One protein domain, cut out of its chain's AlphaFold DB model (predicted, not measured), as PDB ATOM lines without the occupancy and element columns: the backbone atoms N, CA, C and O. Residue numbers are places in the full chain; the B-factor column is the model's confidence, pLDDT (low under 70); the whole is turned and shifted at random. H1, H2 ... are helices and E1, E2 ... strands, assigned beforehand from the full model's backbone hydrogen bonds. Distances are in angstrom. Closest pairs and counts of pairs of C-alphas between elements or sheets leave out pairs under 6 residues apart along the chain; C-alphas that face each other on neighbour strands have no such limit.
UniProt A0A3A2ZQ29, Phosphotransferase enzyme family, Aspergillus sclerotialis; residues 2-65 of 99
ATOM      1  N   SER A   2     333.341 322.599 486.145       90.44
ATOM      2  CA  SER A   2     331.918 322.600 485.790       90.44
ATOM      3  C   SER A   2     331.628 321.503 484.765       90.44
ATOM      4  O   SER A   2     332.445 321.226 483.883       90.44
ATOM      5  N   SER A   3     330.460 320.884 484.895       94.81
ATOM      6  CA  SER A   3     329.929 319.900 483.955       94.81
ATOM      7  C   SER A   3     328.574 320.357 483.435       94.81
ATOM      8  O   SER A   3     327.810 320.974 484.180       94.81
ATOM      9  N   SER A   4     328.263 319.994 482.197       95.94
ATOM     10  CA  SER A   4     326.962 320.217 481.569       95.94
ATOM     11  C   SER A   4     326.379 318.886 481.122       95.94
ATOM     12  O   SER A   4     327.126 317.949 480.849       95.94
ATOM     13  N   LEU A   5     325.049 318.804 481.046       96.94
ATOM     14  CA  LEU A   5     324.407 317.703 480.338       96.94
ATOM     15  C   LEU A   5     324.786 317.815 478.857       96.94
ATOM     16  O   LEU A   5     324.496 318.826 478.222       96.94
ATOM     17  N   THR A   6     325.447 316.789 478.344       97.31
ATOM     18  CA  THR A   6     325.843 316.656 476.945       97.31
ATOM     19  C   THR A   6     325.037 315.541 476.304       97.31
ATOM     20  O   THR A   6     324.829 314.496 476.923       97.31
ATOM     21  N   HIS A   7     324.595 315.759 475.072       97.50
ATOM     22  CA  HIS A   7     323.914 314.762 474.258       97.50
ATOM     23  C   HIS A   7     324.897 313.711 473.731       97.50
ATOM     24  O   HIS A   7     324.549 312.539 473.633       97.50
ATOM     25  N   CYS A   8     326.133 314.127 473.423       96.12
ATOM     26  CA  CYS A   8     327.211 313.313 472.837       96.12
ATOM     27  C   CYS A   8     326.973 312.817 471.402       96.12
ATOM     28  O   CYS A   8     327.946 312.454 470.747       96.12
ATOM     29  N   ASP A   9     325.734 312.843 470.912       96.00
ATOM     30  CA  ASP A   9     325.372 312.443 469.544       96.00
ATOM     31  C   ASP A   9     324.368 313.408 468.886       96.00
ATOM     32  O   ASP A   9     323.309 313.023 468.395       96.00
ATOM     33  N   LEU A  10     324.601 314.720 469.026       96.62
ATOM     34  CA  LEU A  10     323.657 315.747 468.562       96.62
ATOM     35  C   LEU A  10     323.763 315.966 467.044       96.62
ATOM     36  O   LEU A  10     324.253 316.996 466.575       96.62
ATOM     37  N   THR A  11     323.340 314.960 466.288       96.00
ATOM     38  CA  THR A  11     323.232 314.971 464.826       96.00
ATOM     39  C   THR A  11     321.918 315.605 464.371       96.00
ATOM     40  O   THR A  11     320.986 315.785 465.160       96.00
ATOM     41  N   ASP A  12     321.828 315.948 463.089       94.31
ATOM     42  CA  ASP A  12     320.613 316.486 462.474       94.31
ATOM     43  C   ASP A  12     319.439 315.492 462.526       94.31
ATOM     44  O   ASP A  12     318.295 315.900 462.723       94.31
ATOM     45  N   VAL A  13     319.712 314.185 462.445       95.88
ATOM     46  CA  VAL A  13     318.681 313.131 462.499       95.88
ATOM     47  C   VAL A  13     318.068 312.928 463.891       95.88
ATOM     48  O   VAL A  13     316.979 312.364 464.002       95.88
ATOM     49  N   ASN A  14     318.725 313.424 464.943       97.38
ATOM     50  CA  ASN A  14     318.261 313.335 466.332       97.38
ATOM     51  C   ASN A  14     317.450 314.569 466.781       97.38
ATOM     52  O   ASN A  14     317.067 314.668 467.951       97.38
ATOM     53  N   ILE A  15     317.157 315.502 465.866       97.25
ATOM     54  CA  ILE A  15     316.418 316.741 466.140       97.25
ATOM     55  C   ILE A  15     315.102 316.744 465.357       97.25
ATOM     56  O   ILE A  15     315.075 316.709 464.130       97.25
ATOM     57  N   MET A  16     313.983 316.844 466.072       98.19
ATOM     58  CA  MET A  16     312.653 316.968 465.478       98.19
ATOM     59  C   MET A  16     312.271 318.441 465.329       98.19
ATOM     60  O   MET A  16     312.402 319.219 466.279       98.19
ATOM     61  N   VAL A  17     311.767 318.815 464.150       97.50
ATOM     62  CA  VAL A  17     311.332 320.182 463.830       97.50
ATOM     63  C   VAL A  17     309.915 320.163 463.261       97.50
ATOM     64  O   VAL A  17     309.632 319.423 462.322       97.50
ATOM     65  N   GLU A  18     309.038 321.011 463.796       98.38
ATOM     66  CA  GLU A  18     307.677 321.246 463.298       98.38
ATOM     67  C   GLU A  18     307.448 322.757 463.178       98.38
ATOM     68  O   GLU A  18     307.808 323.515 464.080       98.38
ATOM     69  N   ASP A  19     306.928 323.214 462.036       97.56
ATOM     70  CA  ASP A  19     306.682 324.638 461.750       97.56
ATOM     71  C   ASP A  19     307.874 325.566 462.075       97.56
ATOM     72  O   ASP A  19     307.713 326.677 462.582       97.56
ATOM     73  N   GLY A  20     309.100 325.098 461.810       96.12
ATOM     74  CA  GLY A  20     310.341 325.846 462.050       96.12
ATOM     75  C   GLY A  20     310.812 325.889 463.509       96.12
ATOM     76  O   GLY A  20     311.786 326.582 463.802       96.12
ATOM     77  N   HIS A  21     310.165 325.156 464.414       97.38
ATOM     78  CA  HIS A  21     310.518 325.087 465.831       97.38
ATOM     79  C   HIS A  21     311.023 323.694 466.203       97.38
ATOM     80  O   HIS A  21     310.481 322.691 465.745       97.38
ATOM     81  N   VAL A  22     312.038 323.627 467.068       97.25
ATOM     82  CA  VAL A  22     312.487 322.353 467.645       97.25
ATOM     83  C   VAL A  22     311.400 321.828 468.578       97.25
ATOM     84  O   VAL A  22     311.043 322.494 469.550       97.25
ATOM     85  N   THR A  23     310.889 320.634 468.293       98.44
ATOM     86  CA  THR A  23     309.837 319.971 469.079       98.44
ATOM     87  C   THR A  23     310.352 318.792 469.892       98.44
ATOM     88  O   THR A  23     309.697 318.367 470.843       98.44
ATOM     89  N   GLY A  24     311.544 318.286 469.572       98.19
ATOM     90  CA  GLY A  24     312.150 317.179 470.295       98.19
ATOM     91  C   GLY A  24     313.629 317.009 469.984       98.19
ATOM     92  O   GLY A  24     314.090 317.312 468.887       98.19
ATOM     93  N   ILE A  25     314.355 316.497 470.974       98.31
ATOM     94  CA  ILE A  25     315.704 315.949 470.825       98.31
ATOM     95  C   ILE A  25     315.614 314.516 471.339       98.31
ATOM     96  O   ILE A  25     315.119 314.297 472.451       98.31
ATOM     97  N   ILE A  26     316.030 313.553 470.526       98.38
ATOM     98  CA  ILE A  26     315.881 312.118 470.790       98.38
ATOM     99  C   ILE A  26     317.241 311.414 470.795       98.38
ATOM    100  O   ILE A  26     318.249 312.026 470.488       98.38
ATOM    101  N   ASP A  27     317.246 310.126 471.146       97.75
ATOM    102  CA  ASP A  27     318.447 309.275 471.194       97.75
ATOM    103  C   ASP A  27     319.513 309.683 472.237       97.75
ATOM    104  O   ASP A  27     320.715 309.764 471.997       97.75
ATOM    105  N   TRP A  28     319.061 309.877 473.478       97.88
ATOM    106  CA  TRP A  28     319.902 310.269 474.616       97.88
ATOM    107  C   TRP A  28     320.796 309.147 475.184       97.88
ATOM    108  O   TRP A  28     321.332 309.293 476.285       97.88
ATOM    109  N   GLN A  29     320.962 308.009 474.505       97.62
ATOM    110  CA  GLN A  29     321.638 306.830 475.074       97.62
ATOM    111  C   GLN A  29     323.136 307.041 475.364       97.62
ATOM    112  O   GLN A  29     323.694 306.360 476.225       97.62
ATOM    113  N   LEU A  30     323.774 307.998 474.680       96.00
ATOM    114  CA  LEU A  30     325.174 308.392 474.896       96.00
ATOM    115  C   LEU A  30     325.328 309.614 475.816       96.00
ATOM    116  O   LEU A  30     326.451 310.054 476.077       96.00
ATOM    117  N   SER A  31     324.218 310.170 476.303       97.69
ATOM    118  CA  SER A  31     324.235 311.401 477.085       97.69
ATOM    119  C   SER A  31     324.853 311.231 478.473       97.69
ATOM    120  O   SER A  31     324.901 310.144 479.051       97.69
ATOM    121  N   GLY A  32     325.319 312.341 479.040       97.44
ATOM    122  CA  GLY A  32     325.862 312.361 480.393       97.44
ATOM    123  C   GLY A  32     326.225 313.757 480.869       97.44
ATOM    124  O   GLY A  32     326.224 314.714 480.103       97.44
ATOM    125  N   TYR A  33     326.550 313.882 482.156       97.81
ATOM    126  CA  TYR A  33     327.176 315.096 482.677       97.81
ATOM    127  C   TYR A  33     328.679 315.027 482.425       97.81
ATOM    128  O   TYR A  33     329.410 314.356 483.154       97.81
ATOM    129  N   LEU A  34     329.129 315.714 481.380       97.19
ATOM    130  CA  LEU A  34     330.523 315.748 480.945       97.19
ATOM    131  C   LEU A  34     331.103 317.158 481.122       97.19
ATOM    132  O   LEU A  34     330.357 318.092 481.440       97.19
ATOM    133  N   PRO A  35     332.432 317.344 480.993       97.38
ATOM    134  CA  PRO A  35     333.028 318.673 481.063       97.38
ATOM    135  C   PRO A  35     332.296 319.660 480.151       97.38
ATOM    136  O   PRO A  35     331.893 319.300 479.049       97.38
ATOM    137  N   VAL A  36     332.135 320.909 480.599       96.56
ATOM    138  CA  VAL A  36     331.326 321.935 479.903       96.56
ATOM    139  C   VAL A  36     331.690 322.136 478.421       96.56
ATOM    140  O   VAL A  36     330.850 322.534 477.622       96.56
ATOM    141  N   TRP A  37     332.930 321.827 478.045       96.62
ATOM    142  CA  TRP A  37     333.453 321.937 476.686       96.62
ATOM    143  C   TRP A  37     333.180 320.710 475.802       96.62
ATOM    144  O   TRP A  37     333.433 320.762 474.601       96.62
ATOM    145  N   TRP A  38     332.688 319.598 476.356       97.12
ATOM    146  CA  TRP A  38     332.644 318.319 475.645       97.12
ATOM    147  C   TRP A  38     331.711 318.328 474.432       97.12
ATOM    148  O   TRP A  38     332.136 317.883 473.373       97.12
ATOM    149  N   GLU A  39     330.507 318.900 474.530       97.44
ATOM    150  CA  GLU A  39     329.576 318.967 473.385       97.44
ATOM    151  C   GLU A  39     330.173 319.759 472.203       97.44
ATOM    152  O   GLU A  39     329.990 319.418 471.035       97.44
ATOM    153  N   TYR A  40     330.949 320.810 472.498       97.50
ATOM    154  CA  TYR A  40     331.644 321.590 471.469       97.50
ATOM    155  C   TYR A  40     332.717 320.752 470.763       97.50
ATOM    156  O   TYR A  40     332.891 320.828 469.542       97.50
ATOM    157  N   VAL A  41     333.442 319.940 471.534       96.94
ATOM    158  CA  VAL A  41     334.481 319.048 471.021       96.94
ATOM    159  C   VAL A  41     333.873 317.909 470.204       96.94
ATOM    160  O   VAL A  41     334.317 317.697 469.073       96.94
ATOM    161  N   SER A  42     332.844 317.224 470.718       95.31
ATOM    162  CA  SER A  42     332.179 316.098 470.046       95.31
ATOM    163  C   SER A  42     331.535 316.505 468.723       95.31
ATOM    164  O   SER A  42     331.558 315.717 467.782       95.31
ATOM    165  N   ALA A  43     331.097 317.760 468.576       95.81
ATOM    166  CA  ALA A  43     330.648 318.299 467.293       95.81
ATOM    167  C   ALA A  43     331.729 318.225 466.185       95.81
ATOM    168  O   ALA A  43     331.429 318.387 465.007       95.81
ATOM    169  N   SER A  44     333.005 317.990 466.507       93.44
ATOM    170  CA  SER A  44     334.067 317.770 465.506       93.44
ATOM    171  C   SER A  44     334.045 316.378 464.867       93.44
ATOM    172  O   SER A  44     334.786 316.143 463.913       93.44
ATOM    173  N   ILE A  45     333.233 315.463 465.396       92.69
ATOM    174  CA  ILE A  45     333.047 314.099 464.905       92.69
ATOM    175  C   ILE A  45     331.714 314.078 464.166       92.69
ATOM    176  O   ILE A  45     330.689 314.399 464.765       92.69
ATOM    177  N   ALA A  46     331.731 313.729 462.883       93.94
ATOM    178  CA  ALA A  46     330.529 313.668 462.064       93.94
ATOM    179  C   ALA A  46     330.393 312.306 461.383       93.94
ATOM    180  O   ALA A  46     331.399 311.752 460.930       93.94
ATOM    181  N   ASP A  47     329.159 311.817 461.292       91.00
ATOM    182  CA  ASP A  47     328.837 310.502 460.718       91.00
ATOM    183  C   ASP A  47     328.457 310.571 459.230       91.00
ATOM    184  O   ASP A  47     328.526 309.568 458.517       91.00
ATOM    185  N   SER A  48     328.121 311.764 458.734       95.06
ATOM    186  CA  SER A  48     327.816 312.040 457.327       95.06
ATOM    187  C   SER A  48     328.326 313.421 456.887       95.06
ATOM    188  O   SER A  48     328.942 314.165 457.658       95.06
ATOM    189  N   GLU A  49     328.120 313.759 455.610       96.31
ATOM    190  CA  GLU A  49     328.389 315.106 455.096       96.31
ATOM    191  C   GLU A  49     327.422 316.119 455.709       96.31
ATOM    192  O   GLU A  49     327.843 317.163 456.202       96.31
ATOM    193  N   GLU A  50     326.144 315.762 455.736       95.75
ATOM    194  CA  GLU A  50     325.047 316.568 456.257       95.75
ATOM    195  C   GLU A  50     325.244 316.859 457.751       95.75
ATOM    196  O   GLU A  50     325.198 318.016 458.173       95.75
ATOM    197  N   ASP A  51     325.598 315.839 458.538       96.44
ATOM    198  CA  ASP A  51     325.916 315.988 459.959       96.44
ATOM    199  C   ASP A  51     327.157 316.874 460.164       96.44
ATOM    200  O   ASP A  51     327.232 317.675 461.098       96.44
ATOM    201  N   ARG A  52     328.136 316.815 459.252       96.81
ATOM    202  CA  ARG A  52     329.312 317.692 459.311       96.81
ATOM    203  C   ARG A  52     328.955 319.151 459.056       96.81
ATOM    204  O   ARG A  52     329.493 320.031 459.740       96.81
ATOM    205  N   GLU A  53     328.094 319.425 458.082       97.31
ATOM    206  CA  GLU A  53     327.591 320.772 457.806       97.31
ATOM    207  C   GLU A  53     326.786 321.302 458.995       97.31
ATOM    208  O   GLU A  53     327.073 322.400 459.489       97.31
ATOM    209  N   TRP A  54     325.868 320.484 459.520       96.00
ATOM    210  CA  TRP A  54     325.091 320.772 460.720       96.00
ATOM    211  C   TRP A  54     325.991 321.102 461.912       96.00
ATOM    212  O   TRP A  54     325.917 322.203 462.456       96.00
ATOM    213  N   LYS A  55     326.907 320.209 462.291       96.88
ATOM    214  CA  LYS A  55     327.793 320.414 463.445       96.88
ATOM    215  C   LYS A  55     328.743 321.597 463.253       96.88
ATOM    216  O   LYS A  55     329.115 322.269 464.218       96.88
ATOM    217  N   THR A  56     329.129 321.899 462.012       96.31
ATOM    218  CA  THR A  56     329.903 323.108 461.688       96.31
ATOM    219  C   THR A  56     329.088 324.380 461.896       96.31
ATOM    220  O   THR A  56     329.640 325.373 462.371       96.31
ATOM    221  N   LEU A  57     327.792 324.362 461.581       97.00
ATOM    222  CA  LEU A  57     326.875 325.451 461.903       97.00
ATOM    223  C   LEU A  57     326.644 325.548 463.416       97.00
ATOM    224  O   LEU A  57     326.821 326.631 463.970       97.00
ATOM    225  N   LEU A  58     326.333 324.432 464.083       96.12
ATOM    226  CA  LEU A  58     326.078 324.342 465.523       96.12
ATOM    227  C   LEU A  58     327.204 324.989 466.337       96.12
ATOM    228  O   LEU A  58     326.940 325.862 467.163       96.12
ATOM    229  N   ARG A  59     328.470 324.655 466.044       96.19
ATOM    230  CA  ARG A  59     329.632 325.231 466.746       96.19
ATOM    231  C   ARG A  59     329.721 326.756 466.665       96.19
ATOM    232  O   ARG A  59     330.287 327.356 467.573       96.19
ATOM    233  N   LYS A  60     329.173 327.404 465.627       96.69
ATOM    234  CA  LYS A  60     329.165 328.878 465.521       96.69
ATOM    235  C   LYS A  60     328.265 329.542 466.566       96.69
ATOM    236  O   LYS A  60     328.429 330.730 466.825       96.69
ATOM    237  N   TYR A  61     327.328 328.791 467.140       96.38
ATOM    238  CA  TYR A  61     326.363 329.262 468.135       96.38
ATOM    239  C   TYR A  61     326.650 328.741 469.551       96.38
ATOM    240  O   TYR A  61     325.877 329.001 470.471       96.38
ATOM    241  N   MET A  62     327.756 328.021 469.742       96.12
ATOM    242  CA  MET A  62     328.201 327.528 471.044       96.12
ATOM    243  C   MET A  62     329.286 328.442 471.632       96.12
ATOM    244  O   MET A  62     329.971 329.136 470.877       96.12
ATOM    245  N   PRO A  63     329.494 328.434 472.963       96.12
ATOM    246  CA  PRO A  63     330.678 329.049 473.552       96.12
ATOM    247  C   PRO A  63     331.957 328.461 472.947       96.12
ATOM    248  O   PRO A  63     332.023 327.261 472.673       96.12
ATOM    249  N   ASP A  64     332.962 329.310 472.741       96.06
ATOM    250  CA  ASP A  64     334.219 328.885 472.135       96.06
ATOM    251  C   ASP A  64     335.033 328.016 473.103       96.06
ATOM    252  O   ASP A  64     335.411 328.453 474.191       96.06
ATOM    253  N   TYR A  65     335.311 326.785 472.677       97.00
ATOM    254  CA  TYR A  65     336.199 325.844 473.351       97.00
ATOM    255  C   TYR A  65     337.254 325.281 472.386       97.00
ATOM    256  O   TYR A  65     337.619 324.105 472.464       97.00
TER     257      TYR A  65
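AT A GLANCE: This is residues 2 to 65 of the 99 residues of the protein "Phosphotransferase enzyme family" of Aspergillus sclerotialis (UniProt A0A3A2ZQ29). Two small strand pairs, E1 with E4 and the hairpin E2-E3, lie toward opposite ends of an elongated body, joined by links that run between them. Both helices lie to one side, H1 near E1 and H2 apart from the strands. The 64 printed residues run E1, E2, E3, E4, H1, H2; both two-stranded sheets are antiparallel, the class is mixed, and the whole is compact, with a radius of gyration of the C-alphas of 11.8 A and spans of 35 by 21 by 20 A.

IN THESE COORDINATES: Find C-alpha 3 at (329.929, 319.900, 483.955), where E1, residues 3 to 6, begins. Next come E2, 15 to 18, E3, 21 to 25, 11.6 A long, E4, 32 to 35, and H1, 38 to 42. H2, 49 to 59, runs 15.5 A to C-alpha 59 at (329.632, 325.231, 466.746).

HOW THE PARTS SIT: Look at N 6 and O 32, 2.8 A apart, between E1 and E4. In the E2-E3 hairpin, N 16 and O 24 are 2.9 A apart. The closest C-alphas of E1 and H1, Thr 6 and Glu 39, are 5.7 A apart. H1 and H2 are close but not clearly touching; their closest C-alphas, Tyr 40 and Arg 59, are 6.3 A apart. In H1 and H2 every O i to N i+4 pair is within hydrogen-bond range.

THE WHOLE: The farthest C-alphas, Ser 2 and Asp 19, are 34.9 A apart. The printed part has no cut, no link is long, and no printed residue is under 70 in pLDDT.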